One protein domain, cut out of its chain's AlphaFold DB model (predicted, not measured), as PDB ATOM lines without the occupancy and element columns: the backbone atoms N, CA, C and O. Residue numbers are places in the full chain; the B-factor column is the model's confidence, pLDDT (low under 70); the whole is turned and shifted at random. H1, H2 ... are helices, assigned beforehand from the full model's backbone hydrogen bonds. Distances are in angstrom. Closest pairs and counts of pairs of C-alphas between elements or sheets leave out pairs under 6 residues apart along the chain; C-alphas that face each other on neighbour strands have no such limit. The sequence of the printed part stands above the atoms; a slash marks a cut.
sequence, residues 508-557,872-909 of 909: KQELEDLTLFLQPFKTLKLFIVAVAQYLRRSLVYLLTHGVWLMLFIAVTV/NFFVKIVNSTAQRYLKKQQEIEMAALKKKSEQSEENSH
ATOM      1  N   LYS A 508      44.807  30.170   6.891       75.56
ATOM      2  CA  LYS A 508      45.491  29.054   7.554       75.56
ATOM      3  C   LYS A 508      45.720  29.347   9.041       75.56
ATOM      4  O   LYS A 508      45.367  28.522   9.878       75.56
ATOM      5  N   GLN A 509      46.196  30.546   9.370       78.31
ATOM      6  CA  GLN A 509      46.417  30.970  10.756       78.31
ATOM      7  C   GLN A 509      45.106  30.997  11.570       78.31
ATOM      8  O   GLN A 509      45.039  30.440  12.662       78.31
ATOM      9  N   GLU A 510      44.011  31.521  10.999       79.31
ATOM     10  CA  GLU A 510      42.684  31.482  11.636       79.31
ATOM     11  C   GLU A 510      42.115  30.061  11.822       79.31
ATOM     12  O   GLU A 510      41.217  29.874  12.645       79.31
ATOM     13  N   LEU A 511      42.597  29.069  11.066       75.62
ATOM     14  CA  LEU A 511      42.233  27.654  11.204       75.62
ATOM     15  C   LEU A 511      43.007  26.966  12.338       75.62
ATOM     16  O   LEU A 511      42.421  26.169  13.075       75.62
ATOM     17  N   GLU A 512      44.294  27.282  12.478       74.19
ATOM     18  CA  GLU A 512      45.180  26.777  13.536       74.19
ATOM     19  C   GLU A 512      44.777  27.333  14.914       74.19
ATOM     20  O   GLU A 512      44.653  26.572  15.876       74.19
ATOM     21  N   ASP A 513      44.427  28.621  14.989       79.94
ATOM     22  CA  ASP A 513      43.919  29.268  16.208       79.94
ATOM     23  C   ASP A 513      42.525  28.765  16.647       79.94
ATOM     24  O   ASP A 513      42.121  28.947  17.805       79.94
ATOM     25  N   LEU A 514      41.750  28.143  15.747       78.25
ATOM     26  CA  LEU A 514      40.367  27.731  16.009       78.25
ATOM     27  C   LEU A 514      40.280  26.403  16.776       78.25
ATOM     28  O   LEU A 514      39.829  25.375  16.265       78.25
ATOM     29  N   THR A 515      40.659  26.448  18.051       80.62
ATOM     30  CA  THR A 515      40.482  25.340  18.997       80.62
ATOM     31  C   THR A 515      39.644  25.756  20.206       80.62
ATOM     32  O   THR A 515      39.550  26.934  20.556       80.62
ATOM     33  N   LEU A 516      39.035  24.780  20.884       76.81
ATOM     34  CA  LEU A 516      38.301  24.974  22.140       76.81
ATOM     35  C   LEU A 516      39.148  25.592  23.264       76.81
ATOM     36  O   LEU A 516      38.585  26.236  24.143       76.81
ATOM     37  N   PHE A 517      40.470  25.405  23.240       76.62
ATOM     38  CA  PHE A 517      41.379  25.930  24.262       76.62
ATOM     39  C   PHE A 517      41.804  27.382  23.992       76.62
ATOM     40  O   PHE A 517      41.920  28.154  24.938       76.62
ATOM     41  N   LEU A 518      41.993  27.766  22.723       81.88
ATOM     42  CA  LEU A 518      42.381  29.130  22.332       81.88
ATOM     43  C   LEU A 518      41.172  30.063  22.155       81.88
ATOM     44  O   LEU A 518      41.200  31.208  22.601       81.88
ATOM     45  N   GLN A 519      40.097  29.593  21.513       84.44
ATOM     46  CA  GLN A 519      38.928  30.411  21.160       84.44
ATOM     47  C   GLN A 519      37.600  29.676  21.448       84.44
ATOM     48  O   GLN A 519      36.825  29.415  20.519       84.44
ATOM     49  N   PRO A 520      37.275  29.351  22.719       83.00
ATOM     50  CA  PRO A 520      36.137  28.495  23.080       83.00
ATOM     51  C   PRO A 520      34.800  28.971  22.496       83.00
ATOM     52  O   PRO A 520      34.091  28.195  21.856       83.00
ATOM     53  N   PHE A 521      34.470  30.257  22.647       83.25
ATOM     54  CA  PHE A 521      33.192  30.808  22.185       83.25
ATOM     55  C   PHE A 521      33.070  30.869  20.651       83.25
ATOM     56  O   PHE A 521      31.989  30.606  20.121       83.25
ATOM     57  N   LYS A 522      34.158  31.172  19.919       81.88
ATOM     58  CA  LYS A 522      34.160  31.200  18.439       81.88
ATOM     59  C   LYS A 522      34.012  29.778  17.890       81.88
ATOM     60  O   LYS A 522      33.140  29.536  17.055       81.88
ATOM     61  N   THR A 523      34.788  28.834  18.426       84.31
ATOM     62  CA  THR A 523      34.755  27.411  18.060       84.31
ATOM     63  C   THR A 523      33.381  26.795  18.340       84.31
ATOM     64  O   THR A 523      32.787  26.196  17.443       84.31
ATOM     65  N   LEU A 524      32.809  27.014  19.531       83.62
ATOM     66  CA  LEU A 524      31.484  26.493  19.888       83.62
ATOM     67  C   LEU A 524      30.362  27.110  19.033       83.62
ATOM     68  O   LEU A 524      29.464  26.393  18.593       83.62
ATOM     69  N   LYS A 525      30.422  28.416  18.734       88.31
ATOM     70  CA  LYS A 525      29.456  29.079  17.841       88.31
ATOM     71  C   LYS A 525      29.488  28.480  16.431       88.31
ATOM     72  O   LYS A 525      28.432  28.168  15.884       88.31
ATOM     73  N   LEU A 526      30.678  28.295  15.854       84.62
ATOM     74  CA  LEU A 526      30.836  27.687  14.528       84.62
ATOM     75  C   LEU A 526      30.391  26.217  14.523       84.62
ATOM     76  O   LEU A 526      29.705  25.800  13.593       84.62
ATOM     77  N   PHE A 527      30.686  25.461  15.585       85.38
ATOM     78  CA  PHE A 527      30.187  24.098  15.776       85.38
ATOM     79  C   PHE A 527      28.652  24.035  15.794       85.38
ATOM     80  O   PHE A 527      28.068  23.263  15.035       85.38
ATOM     81  N   ILE A 528      27.984  24.871  16.598       85.62
ATOM     82  CA  ILE A 528      26.513  24.903  16.687       85.62
ATOM     83  C   ILE A 528      25.890  25.258  15.330       85.62
ATOM     84  O   ILE A 528      24.938  24.603  14.908       85.62
ATOM     85  N   VAL A 529      26.439  26.246  14.614       88.00
ATOM     86  CA  VAL A 529      25.955  26.622  13.272       88.00
ATOM     87  C   VAL A 529      26.161  25.485  12.265       88.00
ATOM     88  O   VAL A 529      25.243  25.180  11.502       88.00
ATOM     89  N   ALA A 530      27.314  24.809  12.290       83.19
ATOM     90  CA  ALA A 530      27.585  23.653  11.441       83.19
ATOM     91  C   ALA A 530      26.594  22.511  11.714       83.19
ATOM     92  O   ALA A 530      25.950  22.014  10.791       83.19
ATOM     93  N   VAL A 531      26.412  22.138  12.985       82.12
ATOM     94  CA  VAL A 531      25.470  21.095  13.420       82.12
ATOM     95  C   VAL A 531      24.033  21.456  13.040       82.12
ATOM     96  O   VAL A 531      23.334  20.616  12.479       82.12
ATOM     97  N   ALA A 532      23.605  22.707  13.234       84.06
ATOM     98  CA  ALA A 532      22.287  23.181  12.812       84.06
ATOM     99  C   ALA A 532      22.104  23.137  11.282       84.06
ATOM    100  O   ALA A 532      21.035  22.763  10.799       84.06
ATOM    101  N   GLN A 533      23.140  23.461  10.499       83.94
ATOM    102  CA  GLN A 533      23.095  23.359   9.038       83.94
ATOM    103  C   GLN A 533      23.025  21.898   8.570       83.94
ATOM    104  O   GLN A 533      22.252  21.591   7.657       83.94
ATOM    105  N   TYR A 534      23.781  20.990   9.197       78.75
ATOM    106  CA  TYR A 534      23.701  19.555   8.919       78.75
ATOM    107  C   TYR A 534      22.334  18.988   9.308       78.75
ATOM    108  O   TYR A 534      21.706  18.346   8.471       78.75
ATOM    109  N   LEU A 535      21.822  19.298  10.505       75.94
ATOM    110  CA  LEU A 535      20.471  18.933  10.942       75.94
ATOM    111  C   LEU A 535      19.416  19.429   9.955       75.94
ATOM    112  O   LEU A 535      18.609  18.628   9.500       75.94
ATOM    113  N   ARG A 536      19.457  20.707   9.547       80.88
ATOM    114  CA  ARG A 536      18.530  21.274   8.552       80.88
ATOM    115  C   ARG A 536      18.624  20.559   7.204       80.88
ATOM    116  O   ARG A 536      17.593  20.279   6.599       80.88
ATOM    117  N   ARG A 537      19.833  20.256   6.720       78.44
ATOM    118  CA  ARG A 537      20.029  19.550   5.441       78.44
ATOM    119  C   ARG A 537      19.524  18.108   5.511       78.44
ATOM    120  O   ARG A 537      18.867  17.666   4.574       78.44
ATOM    121  N   SER A 538      19.769  17.421   6.625       68.00
ATOM    122  CA  SER A 538      19.213  16.099   6.912       68.00
ATOM    123  C   SER A 538      17.689  16.147   6.998       68.00
ATOM    124  O   SER A 538      17.051  15.326   6.361       68.00
ATOM    125  N   LEU A 539      17.096  17.140   7.674       69.19
ATOM    126  CA  LEU A 539      15.642  17.351   7.756       69.19
ATOM    127  C   LEU A 539      15.007  17.575   6.380       69.19
ATOM    128  O   LEU A 539      14.016  16.932   6.057       69.19
ATOM    129  N   VAL A 540      15.594  18.429   5.537       76.38
ATOM    130  CA  VAL A 540      15.118  18.654   4.160       76.38
ATOM    131  C   VAL A 540      15.239  17.380   3.313       76.38
ATOM    132  O   VAL A 540      14.342  17.080   2.526       76.38
ATOM    133  N   TYR A 541      16.304  16.594   3.494       68.81
ATOM    134  CA  TYR A 541      16.467  15.295   2.834       68.81
ATOM    135  C   TYR A 541      15.429  14.259   3.313       68.81
ATOM    136  O   TYR A 541      14.835  13.554   2.496       68.81
ATOM    137  N   LEU A 542      15.160  14.221   4.621       57.22
ATOM    138  CA  LEU A 542      14.146  13.382   5.263       57.22
ATOM    139  C   LEU A 542      12.734  13.723   4.776       57.22
ATOM    140  O   LEU A 542      11.972  12.822   4.454       57.22
ATOM    141  N   LEU A 543      12.408  15.015   4.677       60.94
ATOM    142  CA  LEU A 543      11.118  15.521   4.202       60.94
ATOM    143  C   LEU A 543      10.922  15.290   2.696       60.94
ATOM    144  O   LEU A 543       9.821  14.955   2.270       60.94
ATOM    145  N   THR A 544      11.978  15.396   1.882       66.69
ATOM    146  CA  THR A 544      11.902  15.080   0.438       66.69
ATOM    147  C   THR A 544      11.819  13.580   0.151       66.69
ATOM    148  O   THR A 544      11.182  13.189  -0.821       66.69
ATOM    149  N   HIS A 545      12.358  12.727   1.027       65.25
ATOM    150  CA  HIS A 545      12.086  11.279   1.043       65.25
ATOM    151  C   HIS A 545      10.891  10.928   1.956       65.25
ATOM    152  O   HIS A 545      10.712   9.773   2.356       65.25
ATOM    153  N   GLY A 546      10.060  11.929   2.276       52.16
ATOM    154  CA  GLY A 546       9.144  11.935   3.413       52.16
ATOM    155  C   GLY A 546       8.110  10.822   3.436       52.16
ATOM    156  O   GLY A 546       7.686  10.455   4.519       52.16
ATOM    157  N   VAL A 547       7.744  10.217   2.304       61.44
ATOM    158  CA  VAL A 547       6.783   9.098   2.287       61.44
ATOM    159  C   VAL A 547       7.295   7.903   3.104       61.44
ATOM    160  O   VAL A 547       6.544   7.342   3.894       61.44
ATOM    161  N   TRP A 548       8.580   7.551   2.984       57.66
ATOM    162  CA  TRP A 548       9.164   6.430   3.735       57.66
ATOM    163  C   TRP A 548       9.406   6.776   5.204       57.66
ATOM    164  O   TRP A 548       9.194   5.931   6.072       57.66
ATOM    165  N   LEU A 549       9.793   8.022   5.498       56.69
ATOM    166  CA  LEU A 549       9.921   8.491   6.877       56.69
ATOM    167  C   LEU A 549       8.557   8.555   7.572       56.69
ATOM    168  O   LEU A 549       8.435   8.081   8.689       56.69
ATOM    169  N   MET A 550       7.537   9.120   6.927       62.47
ATOM    170  CA  MET A 550       6.183   9.218   7.474       62.47
ATOM    171  C   MET A 550       5.577   7.835   7.689       62.47
ATOM    172  O   MET A 550       4.877   7.648   8.672       62.47
ATOM    173  N   LEU A 551       5.891   6.853   6.838       65.06
ATOM    174  CA  LEU A 551       5.488   5.461   7.045       65.06
ATOM    175  C   LEU A 551       6.238   4.836   8.236       65.06
ATOM    176  O   LEU A 551       5.609   4.210   9.082       65.06
ATOM    177  N   PHE A 552       7.546   5.077   8.379       63.81
ATOM    178  CA  PHE A 552       8.317   4.638   9.552       63.81
ATOM    179  C   PHE A 552       7.832   5.296  10.857       63.81
ATOM    180  O   PHE A 552       7.650   4.602  11.851       63.81
ATOM    181  N   ILE A 553       7.563   6.606  10.849       68.19
ATOM    182  CA  ILE A 553       7.006   7.354  11.984       68.19
ATOM    183  C   ILE A 553       5.574   6.900  12.278       68.19
ATOM    184  O   ILE A 553       5.232   6.723  13.437       68.19
ATOM    185  N   ALA A 554       4.739   6.651  11.269       70.38
ATOM    186  CA  ALA A 554       3.396   6.115  11.481       70.38
ATOM    187  C   ALA A 554       3.439   4.708  12.092       70.38
ATOM    188  O   ALA A 554       2.638   4.420  12.972       70.38
ATOM    189  N   VAL A 555       4.390   3.855  11.695       70.38
ATOM    190  CA  VAL A 555       4.586   2.524  12.292       70.38
ATOM    191  C   VAL A 555       5.133   2.614  13.720       70.38
ATOM    192  O   VAL A 555       4.638   1.903  14.589       70.38
ATOM    193  N   THR A 556       6.098   3.495  14.011       61.00
ATOM    194  CA  THR A 556       6.610   3.656  15.384       61.00
ATOM    195  C   THR A 556       5.622   4.367  16.302       61.00
ATOM    196  O   THR A 556       5.550   4.012  17.471       61.00
ATOM    197  N   VAL A 557       4.814   5.304  15.797       69.94
ATOM    198  CA  VAL A 557       3.725   5.946  16.552       69.94
ATOM    199  C   VAL A 557       2.545   4.994  16.731       69.94
ATOM    200  O   VAL A 557       2.029   4.917  17.835       69.94
ATOM    201  N   ASN A 872      38.305  14.274  25.826       67.12
ATOM    202  CA  ASN A 872      39.315  14.746  24.876       67.12
ATOM    203  C   ASN A 872      38.923  14.418  23.419       67.12
ATOM    204  O   ASN A 872      39.056  15.248  22.522       67.12
ATOM    205  N   PHE A 873      38.364  13.229  23.177       59.88
ATOM    206  CA  PHE A 873      37.818  12.858  21.872       59.88
ATOM    207  C   PHE A 873      36.634  13.752  21.462       59.88
ATOM    208  O   PHE A 873      36.596  14.239  20.332       59.88
ATOM    209  N   PHE A 874      35.717  14.056  22.385       69.75
ATOM    210  CA  PHE A 874      34.621  15.000  22.150       69.75
ATOM    211  C   PHE A 874      35.133  16.413  21.814       69.75
ATOM    212  O   PHE A 874      34.676  17.020  20.845       69.75
ATOM    213  N   VAL A 875      36.151  16.907  22.531       72.12
ATOM    214  CA  VAL A 875      36.833  18.179  22.224       72.12
ATOM    215  C   VAL A 875      37.424  18.169  20.806       72.12
ATOM    216  O   VAL A 875      37.246  19.136  20.062       72.12
ATOM    217  N   LYS A 876      38.056  17.066  20.376       69.06
ATOM    218  CA  LYS A 876      38.552  16.911  18.994       69.06
ATOM    219  C   LYS A 876      37.429  16.921  17.948       69.06
ATOM    220  O   LYS A 876      37.612  17.518  16.885       69.06
ATOM    221  N   ILE A 877      36.266  16.323  18.227       70.00
ATOM    222  CA  ILE A 877      35.091  16.388  17.333       70.00
ATOM    223  C   ILE A 877      34.613  17.836  17.174       70.00
ATOM    224  O   ILE A 877      34.381  18.279  16.046       70.00
ATOM    225  N   VAL A 878      34.493  18.586  18.274       74.62
ATOM    226  CA  VAL A 878      34.041  19.985  18.237       74.62
ATOM    227  C   VAL A 878      35.019  20.854  17.440       74.62
ATOM    228  O   VAL A 878      34.587  21.556  16.525       74.62
ATOM    229  N   ASN A 879      36.327  20.743  17.711       75.56
ATOM    230  CA  ASN A 879      37.370  21.488  16.994       75.56
ATOM    231  C   ASN A 879      37.354  21.182  15.489       75.56
ATOM    232  O   ASN A 879      37.163  22.086  14.679       75.56
ATOM    233  N   SER A 880      37.468  19.906  15.108       68.94
ATOM    234  CA  SER A 880      37.526  19.496  13.696       68.94
ATOM    235  C   SER A 880      36.259  19.857  12.913       68.94
ATOM    236  O   SER A 880      36.336  20.248  11.749       68.94
ATOM    237  N   THR A 881      35.085  19.795  13.548       73.69
ATOM    238  CA  THR A 881      33.816  20.198  12.925       73.69
ATOM    239  C   THR A 881      33.746  21.715  12.720       73.69
ATOM    240  O   THR A 881      33.343  22.164  11.644       73.69
ATOM    241  N   ALA A 882      34.175  22.509  13.707       78.44
ATOM    242  CA  ALA A 882      34.229  23.968  13.601       78.44
ATOM    243  C   ALA A 882      35.251  24.430  12.544       78.44
ATOM    244  O   ALA A 882      34.920  25.251  11.687       78.44
ATOM    245  N   GLN A 883      36.452  23.841  12.543       76.44
ATOM    246  CA  GLN A 883      37.499  24.084  11.545       76.44
ATOM    247  C   GLN A 883      37.016  23.733  10.133       76.44
ATOM    248  O   GLN A 883      37.157  24.533   9.211       76.44
ATOM    249  N   ARG A 884      36.359  22.581   9.947       76.19
ATOM    250  CA  ARG A 884      35.814  22.173   8.642       76.19
ATOM    251  C   ARG A 884      34.722  23.117   8.130       76.19
ATOM    252  O   ARG A 884      34.631  23.337   6.923       76.19
ATOM    253  N   TYR A 885      33.907  23.680   9.024       80.69
ATOM    254  CA  TYR A 885      32.925  24.703   8.665       80.69
ATOM    255  C   TYR A 885      33.607  26.014   8.241       80.69
ATOM    256  O   TYR A 885      33.282  26.544   7.178       80.69
ATOM    257  N   LEU A 886      34.594  26.492   9.011       82.81
ATOM    258  CA  LEU A 886      35.355  27.705   8.689       82.81
ATOM    259  C   LEU A 886      36.101  27.573   7.352       82.81
ATOM    260  O   LEU A 886      35.950  28.434   6.489       82.81
ATOM    261  N   LYS A 887      36.813  26.458   7.134       80.44
ATOM    262  CA  LYS A 887      37.516  26.158   5.874       80.44
ATOM    263  C   LYS A 887      36.579  26.239   4.668       80.44
ATOM    264  O   LYS A 887      36.917  26.842   3.657       80.44
ATOM    265  N   LYS A 888      35.369  25.688   4.784       81.19
ATOM    266  CA  LYS A 888      34.371  25.743   3.709       81.19
ATOM    267  C   LYS A 888      33.873  27.169   3.435       81.19
ATOM    268  O   LYS A 888      33.572  27.499   2.292       81.19
ATOM    269  N   GLN A 889      33.770  28.009   4.463       82.44
ATOM    270  CA  GLN A 889      33.412  29.418   4.298       82.44
ATOM    271  C   GLN A 889      34.538  30.194   3.591       82.44
ATOM    272  O   GLN A 889      34.263  30.917   2.634       82.44
ATOM    273  N   GLN A 890      35.794  29.952   3.976       85.25
ATOM    274  CA  GLN A 890      36.990  30.495   3.321       85.25
ATOM    275  C   GLN A 890      37.118  30.037   1.852       85.25
ATOM    276  O   GLN A 890      37.475  30.832   0.988       85.25
ATOM    277  N   GLU A 891      36.789  28.780   1.531       80.75
ATOM    278  CA  GLU A 891      36.758  28.267   0.148       80.75
ATOM    279  C   GLU A 891      35.717  28.996  -0.722       80.75
ATOM    280  O   GLU A 891      35.995  29.306  -1.882       80.75
ATOM    281  N   ILE A 892      34.538  29.313  -0.171       84.62
ATOM    282  CA  ILE A 892      33.493  30.085  -0.868       84.62
ATOM    283  C   ILE A 892      33.949  31.531  -1.109       84.62
ATOM    284  O   ILE A 892      33.738  32.061  -2.198       84.62
ATOM    285  N   GLU A 893      34.598  32.156  -0.127       84.06
ATOM    286  CA  GLU A 893      35.154  33.508  -0.246       84.06
ATOM    287  C   GLU A 893      36.255  33.578  -1.316       84.06
ATOM    288  O   GLU A 893      36.204  34.428  -2.205       84.06
ATOM    289  N   MET A 894      37.179  32.611  -1.323       79.38
ATOM    290  CA  MET A 894      38.211  32.476  -2.359       79.38
ATOM    291  C   MET A 894      37.616  32.264  -3.761       79.38
ATOM    292  O   MET A 894      38.112  32.834  -4.732       79.38
ATOM    293  N   ALA A 895      36.547  31.470  -3.889       82.94
ATOM    294  CA  ALA A 895      35.859  31.265  -5.166       82.94
ATOM    295  C   ALA A 895      35.125  32.532  -5.647       82.94
ATOM    296  O   ALA A 895      35.140  32.837  -6.840       82.94
ATOM    297  N   ALA A 896      34.521  33.296  -4.732       84.81
ATOM    298  CA  ALA A 896      33.886  34.573  -5.050       84.81
ATOM    299  C   ALA A 896      34.910  35.636  -5.483       84.81
ATOM    300  O   ALA A 896      34.648  36.379  -6.429       84.81
ATOM    301  N   LEU A 897      36.083  35.680  -4.841       81.94
ATOM    302  CA  LEU A 897      37.184  36.568  -5.224       81.94
ATOM    303  C   LEU A 897      37.735  36.233  -6.614       81.94
ATOM    304  O   LEU A 897      37.854  37.142  -7.428       81.94
ATOM    305  N   LYS A 898      37.972  34.948  -6.923       79.38
ATOM    306  CA  LYS A 898      38.377  34.511  -8.274       79.38
ATOM    307  C   LYS A 898      37.366  34.901  -9.347       79.38
ATOM    308  O   LYS A 898      37.730  35.503 -10.346       79.38
ATOM    309  N   LYS A 899      36.077  34.649  -9.104       81.25
ATOM    310  CA  LYS A 899      35.028  35.057 -10.047       81.25
ATOM    311  C   LYS A 899      35.009  36.577 -10.258       81.25
ATOM    312  O   LYS A 899      34.703  37.047 -11.348       81.25
ATOM    313  N   LYS A 900      35.342  37.354  -9.223       80.94
ATOM    314  CA  LYS A 900      35.423  38.815  -9.306       80.94
ATOM    315  C   LYS A 900      36.671  39.298 -10.055       80.94
ATOM    316  O   LYS A 900      36.557  40.294 -10.764       80.94
ATOM    317  N   SER A 901      37.821  38.627  -9.936       73.31
ATOM    318  CA  SER A 901      39.006  38.942 -10.751       73.31
ATOM    319  C   SER A 901      38.779  38.576 -12.217       73.31
ATOM    320  O   SER A 901      38.978  39.432 -13.069       73.31
ATOM    321  N   GLU A 902      38.225  37.391 -12.498       73.25
ATOM    322  CA  GLU A 902      37.829  36.956 -13.849       73.25
ATOM    323  C   GLU A 902      36.879  37.980 -14.504       73.25
ATOM    324  O   GLU A 902      37.146  38.464 -15.599       73.25
ATOM    325  N   GLN A 903      35.833  38.424 -13.793       70.69
ATOM    326  CA  GLN A 903      34.940  39.489 -14.276       70.69
ATOM    327  C   GLN A 903      35.599  40.875 -14.378       70.69
ATOM    328  O   GLN A 903      35.051  41.749 -15.041       70.69
ATOM    329  N   SER A 904      36.723  41.126 -13.706       68.31
ATOM    330  CA  SER A 904      37.445  42.403 -13.822       68.31
ATOM    331  C   SER A 904      38.346  42.408 -15.057       68.31
ATOM    332  O   SER A 904      38.388  43.408 -15.767       68.31
ATOM    333  N   GLU A 905      38.998  41.279 -15.350       64.94
ATOM    334  CA  GLU A 905      39.772  41.069 -16.578       64.94
ATOM    335  C   GLU A 905      38.857  41.086 -17.816       64.94
ATOM    336  O   GLU A 905      39.141  41.793 -18.781       64.94
ATOM    337  N   GLU A 906      37.704  40.411 -17.753       61.78
ATOM    338  CA  GLU A 906      36.710  40.333 -18.840       61.78
ATOM    339  C   GLU A 906      36.018  41.681 -19.151       61.78
ATOM    340  O   GLU A 906      35.517  41.866 -20.253       61.78
ATOM    341  N   ASN A 907      36.030  42.648 -18.220       62.66
ATOM    342  CA  ASN A 907      35.588  44.035 -18.460       62.66
ATOM    343  C   ASN A 907      36.735  44.988 -18.868       62.66
ATOM    344  O   ASN A 907      36.500  46.183 -19.057       62.66
ATOM    345  N   SER A 908      37.978  44.496 -18.943       55.12
ATOM    346  CA  SER A 908      39.168  45.277 -19.329       55.12
ATOM    347  C   SER A 908      39.688  44.965 -20.740       55.12
ATOM    348  O   SER A 908      40.617  45.626 -21.209       55.12
ATOM    349  N   HIS A 909      39.066  43.984 -21.400       46.56
ATOM    350  CA  HIS A 909      39.252  43.598 -22.799       46.56
ATOM    351  C   HIS A 909      38.087  44.083 -23.674       46.56
ATOM    352  O   HIS A 909      38.364  44.349 -24.866       46.56
TER     353      HIS A 909
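Overview. This is residues 508 to 557 and 872 to 909 of the 909 residues of the protein "SNARE associated Golgi protein family" of Artemisia annua (UniProt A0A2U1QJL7). Two long helices, H4 and H2, cross at a wide angle as a lopsided X, with the crossing in the earlier part of each, so that their later parts spread as the arms of a wide V. The short helix H1 packs on H4 close to the crossing, while H3 turns off sharply at the far end of H2. The printed part has 88 residues with four named helices, in the order H1, H2, H3, H4, and no named strand; the class is all helix. The whole is extended, with a radius of gyration of the C-alphas of 19.4 A, and only just flat, with spans of 63 by 42 by 16 A.

Along the chain. H4, the longest helix, holds residues 872 to 905 and runs 49.1 A from C-alpha 872 at (39.315, 14.746, 24.876) to C-alpha 905 at (39.772, 41.069, -16.578). H2 holds residues 520 to 544 and measures 35.8 A, beginning with C-alpha 520 at (36.137, 28.495, 23.080). H3, residues 546 to 557, is 15.4 A long. H1, residues 508 to 512, measures 6.4 A and begins with C-alpha 508 at (45.491, 29.054, 7.554).

Arrangement. H4 touches H2, with 17 pairs of C-alphas within 8 A. The closest C-alphas are those of Phe 527 and Ala 882, 4.6 A apart. H4 touches H2 with residues 878 to 886 alone, and H2 touches H4 with residues 523 to 530 alone; the two lines are about perpendicular, at 79 degrees. H1 and H4 only just touch, with 3 pairs of C-alphas within 8 A; the closest are those of Leu 511 and Gln 883, 5.9 A apart, and H4 takes part with residues 883 to 887 alone. H2 and H3 are close but not clearly touching: the closest C-alphas, those of Leu 542 and Leu 549, are 6.7 A apart, and the lines are about perpendicular, at 83 degrees. H1 is apart from H2 and H3, and H3 is apart from H4. In H1, H2, H3 and H4 every O i to N i+4 pair is within hydrogen-bond range.

Size, cuts and confidence. The two C-alphas farthest apart, those of Val 557 and His 909, are 65.0 A from each other. Residues 534 to 541, 543 to 549, 551 to 557 and 891 to 909 stand free; the body without them spans 45 by 26 by 16 A. Residues 558 to 871 are not printed, and C-alphas 557 and 872 are 37.6 A apart across this cut. Of the links that are printed whole, H2 to H3 is tight, H1 to H2 is short, and none is long. The mean pLDDT of the printed part is 74.4; 28 residues are under 70, among them 541 to 553 and 904 to 909.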